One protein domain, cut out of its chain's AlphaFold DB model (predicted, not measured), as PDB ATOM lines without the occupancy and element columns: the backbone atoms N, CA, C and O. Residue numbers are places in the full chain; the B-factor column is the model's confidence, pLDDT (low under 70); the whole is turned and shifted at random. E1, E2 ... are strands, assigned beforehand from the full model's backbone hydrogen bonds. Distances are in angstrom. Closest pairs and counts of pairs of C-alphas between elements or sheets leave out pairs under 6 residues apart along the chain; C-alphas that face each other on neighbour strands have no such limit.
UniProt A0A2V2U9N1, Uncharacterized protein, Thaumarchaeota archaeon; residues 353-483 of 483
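This is residues 353 to 483 of the 483 residues of an uncharacterized protein of Thaumarchaeota archaeon (UniProt A0A2V2U9N1). Two strongly twisted four-stranded sheets lie face to face as a well-formed sandwich, E1, E10, E3, E6 in one layer and E2, E9, E4, E5 in the other, with the strands of the one crossing those of the other at 36 degrees. A small extra hairpin, E7 and E8, packs on E5, the strand at one edge of the second layer. The printed part has 131 residues with ten named strands, E1 to E10 in order along the chain, and no named helix; both sheets, in the orders given, are antiparallel throughout, and the class is all strand. The whole is compact, with a radius of gyration of the C-alphas of 14.1 A, and spans 40 by 32 by 24 A.

Begin with the sheet of E1, residues 353 to 359, E10, residues 475 to 482, E3, residues 381 to 391, and E6, residues 428 to 435, which runs in that order with E1 and E6 as edge strands. Look between E1 and E10 for N 356 and O 478, 2.9 A apart, between E10 and E3 for N 477 and O 387, 2.8 A, and between E3 and E6 for N 388 and O 431, 2.8 A. The other sheet is that of E2, residues 370 to 375, E9, residues 457 to 462, E4, residues 396 to 403, and E5, residues 409 to 416, in that order, with E2 and E5 as edge strands. Here you find N 373 and O 458 of E2 and E9 at 2.8 A, N 399 and O 459 of E4 and E9 at 2.8 A, and N 415 and O 398 of the hairpin E4 and E5 at 2.8 A. The two sheets form a sandwich, two sheets face to face, whose facing parts are 10.7 A centre to centre, their best planes 10 degrees apart. Between the sheets, the closest C-alphas of E1 and E2 are those of Val 358 and Leu 373, 6.4 A apart, and those of E5 and E6 are Asp 416 and Thr 433, 6.8 A apart; E4 and E6 are near each other, with 7 pairs of C-alphas within 10 A. Next look for the hairpin of E7, residues 439 to 442, and E8, residues 449 to 452, where N 450 and O 441 are 2.8 A apart. The closest C-alphas of E5 and E7 are those of Val 413 and Thr 442, 5.3 A apart, and of E5 and E8 those of His 411 and Val 452, 5.7 A apart. E1 and E8 are apart.

Find C-alpha 353 at (21.159, 90.321, 14.569); from there E1 runs 19.6 A to residue 359. E2, 370 to 375, spans 13.4 A, and E3, 381 to 391, the longest strand by residues, spans 27.2 A and bends by 57 degrees at residue 384. E4, 396 to 403, spans 21.4 A, E5, 409 to 416, 19.6 A, and E6, 428 to 435, 22.9 A from C-alpha 428 at (14.411, 112.054, -1.254). E7, 439 to 442, and E8, 449 to 452, are short, and E9, 457 to 462, spans 16.3 A. E10, 475 to 482, runs 22.1 A to C-alpha 482 at (27.598, 89.972, 14.743).

The two C-alphas farthest apart, those of Asn 406 and Gly 422, are 43.5 A apart. The printed part has no cut and ends at residue 483, the chain's last. The links E5 to E6 and E9 to E10 are long. Look for confidence under 70 at residue 394 and residues 422 to 425; the mean pLDDT of the printed part is 90.2.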
ATOM      1  N   THR A 353      21.710  89.307  15.477       85.31
ATOM      2  CA  THR A 353      21.159  90.321  14.569       85.31
ATOM      3  C   THR A 353      20.559  91.457  15.383       85.31
ATOM      4  O   THR A 353      19.701  91.191  16.230       85.31
ATOM      5  N   ASP A 354      20.971  92.696  15.124       87.25
ATOM      6  CA  ASP A 354      20.353  93.895  15.705       87.25
ATOM      7  C   ASP A 354      19.929  94.878  14.611       87.25
ATOM      8  O   ASP A 354      20.626  95.034  13.608       87.25
ATOM      9  N   ILE A 355      18.793  95.549  14.813       86.81
ATOM     10  CA  ILE A 355      18.196  96.469  13.838       86.81
ATOM     11  C   ILE A 355      18.215  97.884  14.418       86.81
ATOM     12  O   ILE A 355      17.292  98.320  15.110       86.81
ATOM     13  N   LEU A 356      19.277  98.620  14.098       88.88
ATOM     14  CA  LEU A 356      19.507  99.980  14.572       88.88
ATOM     15  C   LEU A 356      18.930 101.007  13.588       88.88
ATOM     16  O   LEU A 356      19.311 101.046  12.418       88.88
ATOM     17  N   MET A 357      18.046 101.889  14.068       90.00
ATOM     18  CA  MET A 357      17.507 103.007  13.286       90.00
ATOM     19  C   MET A 357      18.038 104.353  13.792       90.00
ATOM     20  O   MET A 357      17.748 104.778  14.908       90.00
ATOM     21  N   VAL A 358      18.763 105.061  12.928       93.94
ATOM     22  CA  VAL A 358      19.324 106.393  13.174       93.94
ATOM     23  C   VAL A 358      18.499 107.430  12.419       93.94
ATOM     24  O   VAL A 358      18.549 107.526  11.191       93.94
ATOM     25  N   LYS A 359      17.724 108.236  13.148       92.94
ATOM     26  CA  LYS A 359      16.947 109.334  12.559       92.94
ATOM     27  C   LYS A 359      17.833 110.571  12.393       92.94
ATOM     28  O   LYS A 359      18.240 111.165  13.385       92.94
ATOM     29  N   LEU A 360      18.075 110.985  11.148       91.69
ATOM     30  CA  LEU A 360      18.875 112.179  10.835       91.69
ATOM     31  C   LEU A 360      18.105 113.475  11.147       91.69
ATOM     32  O   LEU A 360      18.702 114.462  11.581       91.69
ATOM     33  N   ALA A 361      16.773 113.429  10.990       84.38
ATOM     34  CA  ALA A 361      15.831 114.515  11.272       84.38
ATOM     35  C   ALA A 361      16.190 115.839  10.565       84.38
ATOM     36  O   ALA A 361      17.062 115.887   9.700       84.38
ATOM     37  N   LYS A 362      15.508 116.938  10.917       90.50
ATOM     38  CA  LYS A 362      15.819 118.258  10.358       90.50
ATOM     39  C   LYS A 362      17.179 118.776  10.848       90.50
ATOM     40  O   LYS A 362      17.260 119.477  11.856       90.50
ATOM     41  N   SER A 363      18.229 118.439  10.112       90.94
ATOM     42  CA  SER A 363      19.629 118.773  10.386       90.94
ATOM     43  C   SER A 363      20.374 119.099   9.080       90.94
ATOM     44  O   SER A 363      19.770 119.188   8.010       90.94
ATOM     45  N   SER A 364      21.681 119.343   9.139       91.81
ATOM     46  CA  SER A 364      22.503 119.605   7.949       91.81
ATOM     47  C   SER A 364      23.929 119.116   8.154       91.81
ATOM     48  O   SER A 364      24.413 119.085   9.285       91.81
ATOM     49  N   MET A 365      24.598 118.763   7.062       93.31
ATOM     50  CA  MET A 365      25.866 118.042   7.071       93.31
ATOM     51  C   MET A 365      26.788 118.603   5.990       93.31
ATOM     52  O   MET A 365      26.524 118.454   4.796       93.31
ATOM     53  N   SER A 366      27.860 119.276   6.409       94.75
ATOM     54  CA  SER A 366      28.800 119.970   5.520       94.75
ATOM     55  C   SER A 366      29.487 119.029   4.521       94.75
ATOM     56  O   SER A 366      29.539 117.817   4.727       94.75
ATOM     57  N   SER A 367      30.025 119.590   3.434       94.06
ATOM     58  CA  SER A 367      30.873 118.849   2.486       94.06
ATOM     59  C   SER A 367      32.054 118.191   3.215       94.06
ATOM     60  O   SER A 367      32.656 118.806   4.095       94.06
ATOM     61  N   GLY A 368      32.346 116.932   2.886       91.75
ATOM     62  CA  GLY A 368      33.411 116.125   3.485       91.75
ATOM     63  C   GLY A 368      33.135 115.609   4.902       91.75
ATOM     64  O   GLY A 368      33.907 114.786   5.395       91.75
ATOM     65  N   ALA A 369      32.059 116.050   5.565       93.81
ATOM     66  CA  ALA A 369      31.765 115.674   6.946       93.81
ATOM     67  C   ALA A 369      31.377 114.193   7.082       93.81
ATOM     68  O   ALA A 369      30.729 113.619   6.204       93.81
ATOM     69  N   LEU A 370      31.725 113.603   8.228       93.69
ATOM     70  CA  LEU A 370      31.298 112.272   8.660       93.69
ATOM     71  C   LEU A 370      30.274 112.408   9.790       93.69
ATOM     72  O   LEU A 370      30.471 113.189  10.719       93.69
ATOM     73  N   PHE A 371      29.198 111.631   9.715       93.81
ATOM     74  CA  PHE A 371      28.165 111.542  10.742       93.81
ATOM     75  C   PHE A 371      28.147 110.111  11.302       93.81
ATOM     76  O   PHE A 371      27.965 109.174  10.519       93.81
ATOM     77  N   PRO A 372      28.362 109.898  12.614       93.81
ATOM     78  CA  PRO A 372      28.387 108.558  13.196       93.81
ATOM     79  C   PRO A 372      26.995 107.920  13.156       93.81
ATOM     80  O   PRO A 372      26.010 108.523  13.576       93.81
ATOM     81  N   LEU A 373      26.925 106.689  12.654       95.25
ATOM     82  CA  LEU A 373      25.711 105.875  12.619       95.25
ATOM     83  C   LEU A 373      25.725 104.813  13.720       95.25
ATOM     84  O   LEU A 373      24.725 104.637  14.407       95.25
ATOM     85  N   ALA A 374      26.857 104.130  13.901       93.38
ATOM     86  CA  ALA A 374      27.025 103.140  14.955       93.38
ATOM     87  C   ALA A 374      28.468 103.101  15.474       93.38
ATOM     88  O   ALA A 374      29.429 103.229  14.710       93.38
ATOM     89  N   ASP A 375      28.588 102.857  16.774       92.19
ATOM     90  CA  ASP A 375      29.756 102.247  17.397       92.19
ATOM     91  C   ASP A 375      29.339 100.828  17.787       92.19
ATOM     92  O   ASP A 375      28.314 100.650  18.448       92.19
ATOM     93  N   VAL A 376      30.060  99.828  17.284       90.38
ATOM     94  CA  VAL A 376      29.722  98.404  17.438       90.38
ATOM     95  C   VAL A 376      30.722  97.651  18.314       90.38
ATOM     96  O   VAL A 376      30.505  96.480  18.625       90.38
ATOM     97  N   ALA A 377      31.796  98.306  18.766       85.06
ATOM     98  CA  ALA A 377      32.737  97.702  19.698       85.06
ATOM     99  C   ALA A 377      32.037  97.308  21.025       85.06
ATOM    100  O   ALA A 377      31.198  98.058  21.526       85.06
ATOM    101  N   PRO A 378      32.362  96.149  21.633       84.81
ATOM    102  CA  PRO A 378      33.418  95.198  21.271       84.81
ATOM    103  C   PRO A 378      32.972  94.064  20.321       84.81
ATOM    104  O   PRO A 378      33.702  93.086  20.165       84.81
ATOM    105  N   TYR A 379      31.781  94.134  19.721       83.75
ATOM    106  CA  TYR A 379      31.239  93.070  18.870       83.75
ATOM    107  C   TYR A 379      31.810  93.142  17.448       83.75
ATOM    108  O   TYR A 379      31.838  94.208  16.834       83.75
ATOM    109  N   ARG A 380      32.221  92.002  16.868       82.94
ATOM    110  CA  ARG A 380      32.650  91.969  15.461       82.94
ATOM    111  C   ARG A 380      31.427  91.829  14.562       82.94
ATOM    112  O   ARG A 380      30.843  90.748  14.484       82.94
ATOM    113  N   VAL A 381      31.085  92.890  13.832       89.38
ATOM    114  CA  VAL A 381      30.178  92.784  12.679       89.38
ATOM    115  C   VAL A 381      30.821  91.859  11.640       89.38
ATOM    116  O   VAL A 381      31.982  92.029  11.269       89.38
ATOM    117  N   ILE A 382      30.067  90.855  11.198       86.25
ATOM    118  CA  ILE A 382      30.448  89.881  10.167       86.25
ATOM    119  C   ILE A 382      29.589  89.979   8.898       86.25
ATOM    120  O   ILE A 382      29.783  89.206   7.960       86.25
ATOM    121  N   GLY A 383      28.622  90.892   8.874       89.25
ATOM    122  CA  GLY A 383      27.788  91.179   7.719       89.25
ATOM    123  C   GLY A 383      26.594  92.055   8.086       89.25
ATOM    124  O   GLY A 383      26.473  92.510   9.222       89.25
ATOM    125  N   GLY A 384      25.707  92.290   7.123       92.88
ATOM    126  CA  GLY A 384      24.492  93.067   7.349       92.88
ATOM    127  C   GLY A 384      23.984  93.786   6.107       92.88
ATOM    128  O   GLY A 384      24.535  93.655   5.010       92.88
ATOM    129  N   HIS A 385      22.937  94.580   6.293       95.31
ATOM    130  CA  HIS A 385      22.325  95.405   5.255       95.31
ATOM    131  C   HIS A 385      21.989  96.784   5.816       95.31
ATOM    132  O   HIS A 385      21.577  96.923   6.965       95.31
ATOM    133  N   ILE A 386      22.195  97.818   5.008       95.50
ATOM    134  CA  ILE A 386      21.900  99.200   5.367       95.50
ATOM    135  C   ILE A 386      20.914  99.737   4.343       95.50
ATOM    136  O   ILE A 386      21.213  99.728   3.152       95.50
ATOM    137  N   THR A 387      19.785 100.266   4.810       94.44
ATOM    138  CA  THR A 387      18.880 101.100   4.010       94.44
ATOM    139  C   THR A 387      18.918 102.536   4.511       94.44
ATOM    140  O   THR A 387      18.980 102.791   5.713       94.44
ATOM    141  N   ALA A 388      18.884 103.503   3.602       93.31
ATOM    142  CA  ALA A 388      18.963 104.916   3.945       93.31
ATOM    143  C   ALA A 388      17.977 105.728   3.102       93.31
ATOM    144  O   ALA A 388      18.076 105.747   1.878       93.31
ATOM    145  N   ASN A 389      17.030 106.409   3.753       92.00
ATOM    146  CA  ASN A 389      16.188 107.409   3.103       92.00
ATOM    147  C   ASN A 389      16.918 108.754   3.174       92.00
ATOM    148  O   ASN A 389      16.913 109.409   4.222       92.00
ATOM    149  N   LEU A 390      17.573 109.144   2.084       92.31
ATOM    150  CA  LEU A 390      18.446 110.318   2.018       92.31
ATOM    151  C   LEU A 390      17.940 111.311   0.962       92.31
ATOM    152  O   LEU A 390      17.272 110.892   0.016       92.31
ATOM    153  N   PRO A 391      18.293 112.605   1.062       89.88
ATOM    154  CA  PRO A 391      18.054 113.563  -0.009       89.88
ATOM    155  C   PRO A 391      18.723 113.085  -1.299       89.88
ATOM    156  O   PRO A 391      19.853 112.592  -1.241       89.88
ATOM    157  N   SER A 392      18.048 113.251  -2.436       82.25
ATOM    158  CA  SER A 392      18.451 112.772  -3.765       82.25
ATOM    159  C   SER A 392      19.690 113.509  -4.303       82.25
ATOM    160  O   SER A 392      19.611 114.303  -5.240       82.25
ATOM    161  N   SER A 393      20.846 113.252  -3.690       73.75
ATOM    162  CA  SER A 393      22.168 113.692  -4.138       73.75
ATOM    163  C   SER A 393      22.925 112.518  -4.765       73.75
ATOM    164  O   SER A 393      22.582 111.353  -4.561       73.75
ATOM    165  N   SER A 394      23.967 112.814  -5.537       64.56
ATOM    166  CA  SER A 394      24.764 111.796  -6.226       64.56
ATOM    167  C   SER A 394      25.965 111.286  -5.422       64.56
ATOM    168  O   SER A 394      26.649 110.387  -5.905       64.56
ATOM    169  N   GLN A 395      26.260 111.851  -4.241       83.88
ATOM    170  CA  GLN A 395      27.505 111.572  -3.507       83.88
ATOM    171  C   GLN A 395      27.318 111.468  -1.973       83.88
ATOM    172  O   GLN A 395      28.071 112.066  -1.202       83.88
ATOM    173  N   GLN A 396      26.330 110.696  -1.504       90.69
ATOM    174  CA  GLN A 396      26.391 110.106  -0.157       90.69
ATOM    175  C   GLN A 396      27.021 108.713  -0.212       90.69
ATOM    176  O   GLN A 396      26.724 107.924  -1.106       90.69
ATOM    177  N   ASN A 397      27.827 108.386   0.794       95.25
ATOM    178  CA  ASN A 397      28.447 107.075   0.959       95.25
ATOM    179  C   ASN A 397      28.281 106.587   2.404       95.25
ATOM    180  O   ASN A 397      28.144 107.395   3.324       95.25
ATOM    181  N   ILE A 398      28.365 105.274   2.618       97.00
ATOM    182  CA  ILE A 398      28.685 104.728   3.943       97.00
ATOM    183  C   ILE A 398      30.206 104.599   4.034       97.00
ATOM    184  O   ILE A 398      30.861 104.262   3.051       97.00
ATOM    185  N   VAL A 399      30.782 104.857   5.204       97.75
ATOM    186  CA  VAL A 399      32.174 104.519   5.514       97.75
ATOM    187  C   VAL A 399      32.170 103.508   6.651       97.75
ATOM    188  O   VAL A 399      31.670 103.792   7.741       97.75
ATOM    189  N   VAL A 400      32.731 102.329   6.386       97.06
ATOM    190  CA  VAL A 400      33.101 101.360   7.425       97.06
ATOM    191  C   VAL A 400      34.498 101.695   7.925       97.06
ATOM    192  O   VAL A 400      35.376 102.026   7.126       97.06
ATOM    193  N   ALA A 401      34.716 101.613   9.235       96.00
ATOM    194  CA  ALA A 401      36.009 101.895   9.841       96.00
ATOM    195  C   ALA A 401      36.368 100.885  10.933       96.00
ATOM    196  O   ALA A 401      35.502 100.367  11.643       96.00
ATOM    197  N   GLN A 402      37.673 100.668  11.082       94.50
ATOM    198  CA  GLN A 402      38.298 100.037  12.233       94.50
ATOM    199  C   GLN A 402      39.102 101.100  12.982       94.50
ATOM    200  O   GLN A 402      40.106 101.611  12.478       94.50
ATOM    201  N   ILE A 403      38.662 101.428  14.190       91.12
ATOM    202  CA  ILE A 403      39.283 102.397  15.090       91.12
ATOM    203  C   ILE A 403      39.995 101.617  16.204       91.12
ATOM    204  O   ILE A 403      39.460 100.637  16.715       91.12
ATOM    205  N   SER A 404      41.235 101.982  16.535       87.62
ATOM    206  CA  SER A 404      41.958 101.411  17.684       87.62
ATOM    207  C   SER A 404      41.507 102.034  19.005       87.62
ATOM    208  O   SER A 404      41.039 103.169  19.031       87.62
ATOM    209  N   ASP A 405      41.767 101.346  20.120       84.75
ATOM    210  CA  ASP A 405      41.450 101.763  21.501       84.75
ATOM    211  C   ASP A 405      41.934 103.183  21.882       84.75
ATOM    212  O   ASP A 405      41.474 103.774  22.856       84.75
ATOM    213  N   ASN A 406      42.876 103.746  21.117       87.31
ATOM    214  CA  ASN A 406      43.398 105.108  21.255       87.31
ATOM    215  C   ASN A 406      42.649 106.171  20.411       87.31
ATOM    216  O   ASN A 406      43.131 107.298  20.295       87.31
ATOM    217  N   GLY A 407      41.523 105.817  19.784       84.06
ATOM    218  CA  GLY A 407      40.692 106.700  18.959       84.06
ATOM    219  C   GLY A 407      41.195 106.958  17.531       84.06
ATOM    220  O   GLY A 407      40.599 107.768  16.824       84.06
ATOM    221  N   GLN A 408      42.274 106.307  17.082       89.88
ATOM    222  CA  GLN A 408      42.794 106.476  15.717       89.88
ATOM    223  C   GLN A 408      42.123 105.517  14.728       89.88
ATOM    224  O   GLN A 408      41.961 104.332  15.009       89.88
ATOM    225  N   ILE A 409      41.775 106.016  13.540       91.38
ATOM    226  CA  ILE A 409      41.296 105.185  12.429       91.38
ATOM    227  C   ILE A 409      42.497 104.422  11.856       91.38
ATOM    228  O   ILE A 409      43.423 105.039  11.332       91.38
ATOM    229  N   GLN A 410      42.480 103.093  11.963       94.00
ATOM    230  CA  GLN A 410      43.520 102.207  11.429       94.00
ATOM    231  C   GLN A 410      43.246 101.865   9.962       94.00
ATOM    232  O   GLN A 410      44.123 102.015   9.116       94.00
ATOM    233  N   HIS A 411      42.007 101.457   9.680       95.75
ATOM    234  CA  HIS A 411      41.511 101.104   8.353       95.75
ATOM    235  C   HIS A 411      40.140 101.741   8.140       95.75
ATOM    236  O   HIS A 411      39.341 101.833   9.079       95.75
ATOM    237  N   ALA A 412      39.845 102.168   6.916       96.94
ATOM    238  CA  ALA A 412      38.524 102.658   6.542       96.94
ATOM    239  C   ALA A 412      38.263 102.452   5.052       96.94
ATOM    240  O   ALA A 412      39.145 102.679   4.231       96.94
ATOM    241  N   VAL A 413      37.034 102.084   4.697       97.75
ATOM    242  CA  VAL A 413      36.625 101.852   3.307       97.75
ATOM    243  C   VAL A 413      35.291 102.535   3.015       97.75
ATOM    244  O   VAL A 413      34.337 102.449   3.791       97.75
ATOM    245  N   ILE A 414      35.239 103.213   1.870       96.69
ATOM    246  CA  ILE A 414      34.020 103.744   1.260       96.69
ATOM    247  C   ILE A 414      33.182 102.581   0.718       96.69
ATOM    248  O   ILE A 414      33.653 101.794  -0.101       96.69
ATOM    249  N   LEU A 415      31.917 102.531   1.126       95.56
ATOM    250  CA  LEU A 415      30.870 101.729   0.507       95.56
ATOM    251  C   LEU A 415      29.938 102.635  -0.302       95.56
ATOM    252  O   LEU A 415      29.417 103.642   0.192       95.56
ATOM    253  N   ASP A 416      29.701 102.250  -1.553       92.38
ATOM    254  CA  ASP A 416      28.727 102.915  -2.411       92.38
ATOM    255  C   ASP A 416      27.295 102.544  -2.020       92.38
ATOM    256  O   ASP A 416      26.966 101.380  -1.757       92.38
ATOM    257  N   LEU A 417      26.442 103.567  -1.995       91.56
ATOM    258  CA  LEU A 417      25.007 103.463  -1.768       91.56
ATOM    259  C   LEU A 417      24.291 103.318  -3.115       91.56
ATOM    260  O   LEU A 417      24.309 104.221  -3.951       91.56
ATOM    261  N   LYS A 418      23.637 102.177  -3.331       90.19
ATOM    262  CA  LYS A 418      22.854 101.899  -4.539       90.19
ATOM    263  C   LYS A 418      21.448 102.451  -4.354       90.19
ATOM    264  O   LYS A 418      20.758 102.055  -3.422       90.19
ATOM    265  N   GLN A 419      21.008 103.349  -5.229       89.69
ATOM    266  CA  GLN A 419      19.622 103.819  -5.215       89.69
ATOM    267  C   GLN A 419      18.682 102.663  -5.592       89.69
ATOM    268  O   GLN A 419      18.874 102.017  -6.624       89.69
ATOM    269  N   ILE A 420      17.652 102.411  -4.785       85.69
ATOM    270  CA  ILE A 420      16.639 101.395  -5.079       85.69
ATOM    271  C   ILE A 420      15.747 101.912  -6.214       85.69
ATOM    272  O   ILE A 420      15.127 102.976  -6.108       85.69
ATOM    273  N   THR A 421      15.684 101.164  -7.316       74.12
ATOM    274  CA  THR A 421      14.950 101.546  -8.531       74.12
ATOM    275  C   THR A 421      13.488 101.878  -8.231       74.12
ATOM    276  O   THR A 421      12.770 101.085  -7.629       74.12
ATOM    277  N   GLY A 422      13.033 103.049  -8.685       67.38
ATOM    278  CA  GLY A 422      11.662 103.527  -8.470       67.38
ATOM    279  C   GLY A 422      11.429 104.262  -7.143       67.38
ATOM    280  O   GLY A 422      10.336 104.779  -6.946       67.38
ATOM    281  N   SER A 423      12.435 104.383  -6.270       65.88
ATOM    282  CA  SER A 423      12.312 105.075  -4.972       65.88
ATOM    283  C   SER A 423      12.518 106.599  -5.008       65.88
ATOM    284  O   SER A 423      12.706 107.200  -3.955       65.88
ATOM    285  N   ASN A 424      12.479 107.242  -6.184       65.88
ATOM    286  CA  ASN A 424      12.547 108.706  -6.293       65.88
ATOM    287  C   ASN A 424      11.273 109.335  -5.691       65.88
ATOM    288  O   ASN A 424      10.235 109.395  -6.346       65.88
ATOM    289  N   LEU A 425      11.367 109.797  -4.444       64.50
ATOM    290  CA  LEU A 425      10.303 110.431  -3.666       64.50
ATOM    291  C   LEU A 425      10.547 111.946  -3.620       64.50
ATOM    292  O   LEU A 425      10.985 112.499  -2.609       64.50
ATOM    293  N   ASP A 426      10.292 112.600  -4.755       70.19
ATOM    294  CA  ASP A 426      10.518 114.026  -5.033       70.19
ATOM    295  C   ASP A 426      11.955 114.504  -4.755       70.19
ATOM    296  O   ASP A 426      12.786 114.567  -5.660       70.19
ATOM    297  N   GLN A 427      12.252 114.858  -3.501       77.50
ATOM    298  CA  GLN A 427      13.552 115.367  -3.042       77.50
ATOM    299  C   GLN A 427      14.381 114.313  -2.297       77.50
ATOM    300  O   GLN A 427      15.558 114.549  -2.032       77.50
ATOM    301  N   ASN A 428      13.788 113.161  -1.974       84.56
ATOM    302  CA  ASN A 428      14.411 112.054  -1.254       84.56
ATOM    303  C   ASN A 428      14.449 110.783  -2.112       84.56
ATOM    304  O   ASN A 428      13.682 110.631  -3.064       84.56
ATOM    305  N   SER A 429      15.333 109.855  -1.757       89.81
ATOM    306  CA  SER A 429      15.440 108.531  -2.363       89.81
ATOM    307  C   SER A 429      15.829 107.479  -1.333       89.81
ATOM    308  O   SER A 429      16.529 107.773  -0.360       89.81
ATOM    309  N   LEU A 430      15.406 106.235  -1.570       91.31
ATOM    310  CA  LEU A 430      15.833 105.095  -0.767       91.31
ATOM    311  C   LEU A 430      17.080 104.468  -1.395       91.31
ATOM    312  O   LEU A 430      17.078 104.069  -2.560       91.31
ATOM    313  N   TYR A 431      18.140 104.362  -0.609       92.56
ATOM    314  CA  TYR A 431      19.399 103.739  -0.996       92.56
ATOM    315  C   TYR A 431      19.661 102.496  -0.148       92.56
ATOM    316  O   TYR A 431      19.197 102.415   0.991       92.56
ATOM    317  N   GLU A 432      20.449 101.562  -0.673       94.38
ATOM    318  CA  GLU A 432      20.927 100.388   0.050       94.38
ATOM    319  C   GLU A 432      22.426 100.125  -0.133       94.38
ATOM    320  O   GLU A 432      23.026 100.483  -1.149       94.38
ATOM    321  N   THR A 433      23.037  99.447   0.838       94.81
ATOM    322  CA  THR A 433      24.324  98.765   0.660       94.81
ATOM    323  C   THR A 433      24.445  97.566   1.608       94.81
ATOM    324  O   THR A 433      23.700  97.454   2.581       94.81
ATOM    325  N   SER A 434      25.365  96.646   1.320       93.56
ATOM    326  CA  SER A 434      25.570  95.417   2.102       93.56
ATOM    327  C   SER A 434      26.906  95.456   2.834       93.56
ATOM    328  O   SER A 434      27.913  95.872   2.265       93.56
ATOM    329  N   LEU A 435      26.924  94.961   4.069       92.00
ATOM    330  CA  LEU A 435      28.149  94.728   4.827       92.00
ATOM    331  C   LEU A 435      28.590  93.270   4.657       92.00
ATOM    332  O   LEU A 435      27.769  92.352   4.739       92.00
ATOM    333  N   GLY A 436      29.887  93.061   4.443       86.81
ATOM    334  CA  GLY A 436      30.550  91.760   4.566       86.81
ATOM    335  C   GLY A 436      31.300  91.634   5.894       86.81
ATOM    336  O   GLY A 436      31.331  92.574   6.687       86.81
ATOM    337  N   SER A 437      31.937  90.485   6.124       80.69
ATOM    338  CA  SER A 437      32.838  90.292   7.271       80.69
ATOM    339  C   SER A 437      34.184  90.986   7.102       80.69
ATOM    340  O   SER A 437      34.831  91.324   8.091       80.69
ATOM    341  N   ASP A 438      34.593  91.156   5.849       88.75
ATOM    342  CA  ASP A 438      35.880  91.678   5.416       88.75
ATOM    343  C   ASP A 438      35.597  92.476   4.131       88.75
ATOM    344  O   ASP A 438      34.931  91.972   3.221       88.75
ATOM    345  N   ILE A 439      35.975  93.758   4.102       91.88
ATOM    346  CA  ILE A 439      35.511  94.731   3.100       91.88
ATOM    347  C   ILE A 439      36.704  95.519   2.551       91.88
ATOM    348  O   ILE A 439      37.247  96.378   3.244       91.88
ATOM    349  N   SER A 440      37.078  95.264   1.296       94.06
ATOM    350  CA  SER A 440      38.133  95.996   0.578       94.06
ATOM    351  C   SER A 440      37.548  97.114  -0.301       94.06
ATOM    352  O   SER A 440      36.491  96.944  -0.911       94.06
ATOM    353  N   GLY A 441      38.244  98.246  -0.419       94.06
ATOM    354  CA  GLY A 441      37.826  99.368  -1.269       94.06
ATOM    355  C   GLY A 441      38.715 100.602  -1.107       94.06
ATOM    356  O   GLY A 441      39.861 100.488  -0.680       94.06
ATOM    357  N   THR A 442      38.211 101.788  -1.454       96.50
ATOM    358  CA  THR A 442      38.975 103.044  -1.333       96.50
ATOM    359  C   THR A 442      38.838 103.639   0.066       96.50
ATOM    360  O   THR A 442      37.724 103.825   0.555       96.50
ATOM    361  N   ASN A 443      39.956 104.013   0.687       95.88
ATOM    362  CA  ASN A 443      39.980 104.731   1.956       95.88
ATOM    363  C   ASN A 443      39.688 106.233   1.751       95.88
ATOM    364  O   ASN A 443      40.376 106.881   0.955       95.88
ATOM    365  N   PRO A 444      38.703 106.819   2.463       93.94
ATOM    366  CA  PRO A 444      38.260 108.198   2.231       93.94
ATOM    367  C   PRO A 444      39.271 109.261   2.680       93.94
ATOM    368  O   PRO A 444      39.180 110.408   2.247       93.94
ATOM    369  N   PHE A 445      40.241 108.903   3.526       92.75
ATOM    370  CA  PHE A 445      41.242 109.824   4.070       92.75
ATOM    371  C   PHE A 445      42.543 109.834   3.258       92.75
ATOM    372  O   PHE A 445      43.240 110.847   3.227       92.75
ATOM    373  N   THR A 446      42.882 108.719   2.601       94.00
ATOM    374  CA  THR A 446      44.140 108.558   1.845       94.00
ATOM    375  C   THR A 446      43.950 108.445   0.331       94.00
ATOM    376  O   THR A 446      44.930 108.533  -0.410       94.00
ATOM    377  N   GLY A 447      42.722 108.202  -0.145       94.06
ATOM    378  CA  GLY A 447      42.422 107.938  -1.558       94.06
ATOM    379  C   GLY A 447      43.053 106.652  -2.112       94.06
ATOM    380  O   GLY A 447      43.043 106.441  -3.323       94.06
ATOM    381  N   SER A 448      43.630 105.813  -1.247       96.38
ATOM    382  CA  SER A 448      44.305 104.560  -1.607       96.38
ATOM    383  C   SER A 448      43.401 103.352  -1.354       96.38
ATOM    384  O   SER A 448      42.399 103.464  -0.650       96.38
ATOM    385  N   SER A 449      43.749 102.191  -1.915       96.12
ATOM    386  CA  SER A 449      43.064 100.933  -1.586       96.12
ATOM    387  C   SER A 449      43.381 100.505  -0.150       96.12
ATOM    388  O   SER A 449      44.531 100.605   0.275       96.12
ATOM    389  N   ASP A 450      42.375 100.002   0.559       97.44
ATOM    390  CA  ASP A 450      42.423  99.581   1.964       97.44
ATOM    391  C   ASP A 450      41.421  98.432   2.208       97.44
ATOM    392  O   ASP A 450      40.616  98.110   1.327       97.44
ATOM    393  N   GLU A 451      41.468  97.803   3.383       96.12
ATOM    394  CA  GLU A 451      40.590  96.690   3.763       96.12
ATOM    395  C   GLU A 451      40.218  96.726   5.251       96.12
ATOM    396  O   GLU A 451      41.080  96.779   6.125       96.12
ATOM    397  N   VAL A 452      38.917  96.646   5.547       94.06
ATOM    398  CA  VAL A 452      38.378  96.573   6.911       94.06
ATOM    399  C   VAL A 452      37.899  95.148   7.188       94.06
ATOM    400  O   VAL A 452      36.858  94.730   6.686       94.06
ATOM    401  N   SER A 453      38.641  94.415   8.022       88.94
ATOM    402  CA  SER A 453      38.310  93.056   8.502       88.94
ATOM    403  C   SER A 453      37.838  93.024   9.966       88.94
ATOM    404  O   SER A 453      37.597  91.963  10.544       88.94
ATOM    405  N   SER A 454      37.684  94.184  10.605       89.62
ATOM    406  CA  SER A 454      37.077  94.302  11.932       89.62
ATOM    407  C   SER A 454      36.389  95.656  12.066       89.62
ATOM    408  O   SER A 454      36.951  96.594  12.624       89.62
ATOM    409  N   ILE A 455      35.173  95.760  11.523       92.12
ATOM    410  CA  ILE A 455      34.355  96.977  11.607       92.12
ATOM    411  C   ILE A 455      34.077  97.276  13.086       92.12
ATOM    412  O   ILE A 455      33.430  96.478  13.763       92.12
ATOM    413  N   THR A 456      34.551  98.424  13.573       92.12
ATOM    414  CA  THR A 456      34.218  98.962  14.903       92.12
ATOM    415  C   THR A 456      33.211 100.101  14.807       92.12
ATOM    416  O   THR A 456      32.450 100.321  15.742       92.12
ATOM    417  N   ASN A 457      33.182 100.829  13.684       93.69
ATOM    418  CA  ASN A 457      32.338 102.008  13.518       93.69
ATOM    419  C   ASN A 457      31.777 102.124  12.097       93.69
ATOM    420  O   ASN A 457      32.421 101.754  11.109       93.69
ATOM    421  N   LEU A 458      30.573 102.686  12.015       96.44
ATOM    422  CA  LEU A 458      29.838 102.969  10.786       96.44
ATOM    423  C   LEU A 458      29.522 104.463  10.727       96.44
ATOM    424  O   LEU A 458      28.991 105.026  11.688       96.44
ATOM    425  N   PHE A 459      29.805 105.097   9.591       96.94
ATOM    426  CA  PHE A 459      29.539 106.515   9.355       96.94
ATOM    427  C   PHE A 459      28.753 106.724   8.060       96.94
ATOM    428  O   PHE A 459      28.992 106.046   7.062       96.94
ATOM    429  N   LEU A 460      27.871 107.721   8.049       96.56
ATOM    430  CA  LEU A 460      27.399 108.352   6.820       96.56
ATOM    431  C   LEU A 460      28.432 109.412   6.421       96.56
ATOM    432  O   LEU A 460      28.881 110.187   7.268       96.56
ATOM    433  N   TRP A 461      28.799 109.469   5.143       96.56
ATOM    434  CA  TRP A 461      29.760 110.433   4.608       96.56
ATOM    435  C   TRP A 461      29.121 111.299   3.522       96.56
ATOM    436  O   TRP A 461      28.456 110.789   2.616       96.56
ATOM    437  N   ASN A 462      29.336 112.614   3.606       94.56
ATOM    438  CA  ASN A 462      28.937 113.554   2.565       94.56
ATOM    439  C   ASN A 462      30.119 113.813   1.623       94.56
ATOM    440  O   ASN A 462      30.941 114.694   1.868       94.56
ATOM    441  N   ASN A 463      30.166 113.062   0.528       91.56
ATOM    442  CA  ASN A 463      31.176 113.166  -0.521       91.56
ATOM    443  C   ASN A 463      30.781 114.199  -1.609       91.56
ATOM    444  O   ASN A 463      31.479 114.362  -2.609       91.56
ATOM    445  N   ASN A 464      29.670 114.935  -1.435       89.56
ATOM    446  CA  ASN A 464      29.333 116.070  -2.300       89.56
ATOM    447  C   ASN A 464      30.237 117.273  -1.992       89.56
ATOM    448  O   ASN A 464      30.629 117.512  -0.849       89.56
ATOM    449  N   GLN A 465      30.439 118.141  -2.987       89.50
ATOM    450  CA  GLN A 465      31.087 119.456  -2.822       89.50
ATOM    451  C   GLN A 465      30.228 120.493  -2.062       89.50
ATOM    452  O   GLN A 465      30.641 121.637  -1.890       89.50
ATOM    453  N   GLN A 466      29.016 120.127  -1.631       91.19
ATOM    454  CA  GLN A 466      28.044 121.017  -0.987       91.19
ATOM    455  C   GLN A 466      27.531 120.418   0.329       91.19
ATOM    456  O   GLN A 466      27.662 119.218   0.574       91.19
ATOM    457  N   SER A 467      26.942 121.253   1.188       91.31
ATOM    458  CA  SER A 467      26.251 120.767   2.388       91.31
ATOM    459  C   SER A 467      24.953 120.065   2.002       91.31
ATOM    460  O   SER A 467      24.153 120.622   1.255       91.31
ATOM    461  N   ILE A 468      24.704 118.894   2.582       92.06
ATOM    462  CA  ILE A 468      23.379 118.269   2.567       92.06
ATOM    463  C   ILE A 468      22.518 118.936   3.650       92.06
ATOM    464  O   ILE A 468      23.033 119.370   4.689       92.06
ATOM    465  N   VAL A 469      21.209 119.007   3.414       91.88
ATOM    466  CA  VAL A 469      20.186 119.333   4.415       91.88
ATOM    467  C   VAL A 469      19.245 118.139   4.513       91.88
ATOM    468  O   VAL A 469      18.797 117.635   3.487       91.88
ATOM    469  N   PHE A 470      18.969 117.693   5.733       92.25
ATOM    470  CA  PHE A 470      18.066 116.588   6.032       92.25
ATOM    471  C   PHE A 470      16.708 117.109   6.531       92.25
ATOM    472  O   PHE A 470      16.602 118.217   7.066       92.25
ATOM    473  N   ASP A 471      15.666 116.300   6.365       90.12
ATOM    474  CA  ASP A 471      14.298 116.558   6.805       90.12
ATOM    475  C   ASP A 471      13.809 115.541   7.862       90.12
ATOM    476  O   ASP A 471      14.543 114.686   8.359       90.12
ATOM    477  N   ASN A 472      12.534 115.633   8.249       90.06
ATOM    478  CA  ASN A 472      11.951 114.755   9.268       90.06
ATOM    479  C   ASN A 472      11.647 113.321   8.787       90.06
ATOM    480  O   ASN A 472      11.307 112.481   9.626       90.06
ATOM    481  N   ALA A 473      11.756 113.028   7.491       87.56
ATOM    482  CA  ALA A 473      11.649 111.695   6.904       87.56
ATOM    483  C   ALA A 473      13.025 111.028   6.704       87.56
ATOM    484  O   ALA A 473      13.085 109.798   6.636       87.56
ATOM    485  N   ASN A 474      14.123 111.791   6.650       91.69
ATOM    486  CA  ASN A 474      15.460 111.221   6.487       91.69
ATOM    487  C   ASN A 474      15.934 110.399   7.698       91.69
ATOM    488  O   ASN A 474      15.771 110.773   8.867       91.69
ATOM    489  N   GLY A 475      16.583 109.274   7.397       93.12
ATOM    490  CA  GLY A 475      17.067 108.310   8.379       93.12
ATOM    491  C   GLY A 475      17.786 107.129   7.734       93.12
ATOM    492  O   GLY A 475      17.636 106.876   6.537       93.12
ATOM    493  N   VAL A 476      18.554 106.406   8.544       96.00
ATOM    494  CA  VAL A 476      19.291 105.196   8.163       96.00
ATOM    495  C   VAL A 476      18.835 104.047   9.059       96.00
ATOM    496  O   VAL A 476      18.725 104.221  10.268       96.00
ATOM    497  N   THR A 477      18.572 102.880   8.477       95.62
ATOM    498  CA  THR A 477      18.280 101.633   9.197       95.62
ATOM    499  C   THR A 477      19.351 100.612   8.844       95.62
ATOM    500  O   THR A 477      19.647 100.413   7.667       95.62
ATOM    501  N   MET A 478      19.943  99.987   9.854       95.94
ATOM    502  CA  MET A 478      21.035  99.028   9.717       95.94
ATOM    503  C   MET A 478      20.619  97.717  10.382       95.94
ATOM    504  O   MET A 478      20.377  97.703  11.584       95.94
ATOM    505  N   ASP A 479      20.537  96.642   9.604       94.00
ATOM    506  CA  ASP A 479      20.453  95.264  10.094       94.00
ATOM    507  C   ASP A 479      21.887  94.726  10.181       94.00
ATOM    508  O   ASP A 479      22.558  94.553   9.158       94.00
ATOM    509  N   LEU A 480      22.398  94.580  11.403       93.62
ATOM    510  CA  LEU A 480      23.803  94.302  11.696       93.62
ATOM    511  C   LEU A 480      23.959  92.891  12.259       93.62
ATOM    512  O   LEU A 480      23.321  92.529  13.248       93.62
ATOM    513  N   ILE A 481      24.834  92.105  11.628       89.81
ATOM    514  CA  ILE A 481      25.050  90.688  11.923       89.81
ATOM    515  C   ILE A 481      26.404  90.535  12.626       89.81
ATOM    516  O   ILE A 481      27.440  90.820  12.028       89.81
ATOM    517  N   TYR A 482      26.415  90.063  13.873       88.56
ATOM    518  CA  TYR A 482      27.598  89.972  14.743       88.56
ATOM    519  C   TYR A 482      28.031  88.529  15.038       88.56
ATOM    520  O   TYR A 482      27.275  87.576  14.828       88.56
ATOM    521  N   LYS A 483      29.243  88.364  15.578       79.00
ATOM    522  CA  LYS A 483      29.816  87.080  16.007       79.00
ATOM    523  C   LYS A 483      30.647  87.205  17.283       79.00
ATOM    524  O   LYS A 483      31.311  88.254  17.432       79.00
TER     525      LYS A 483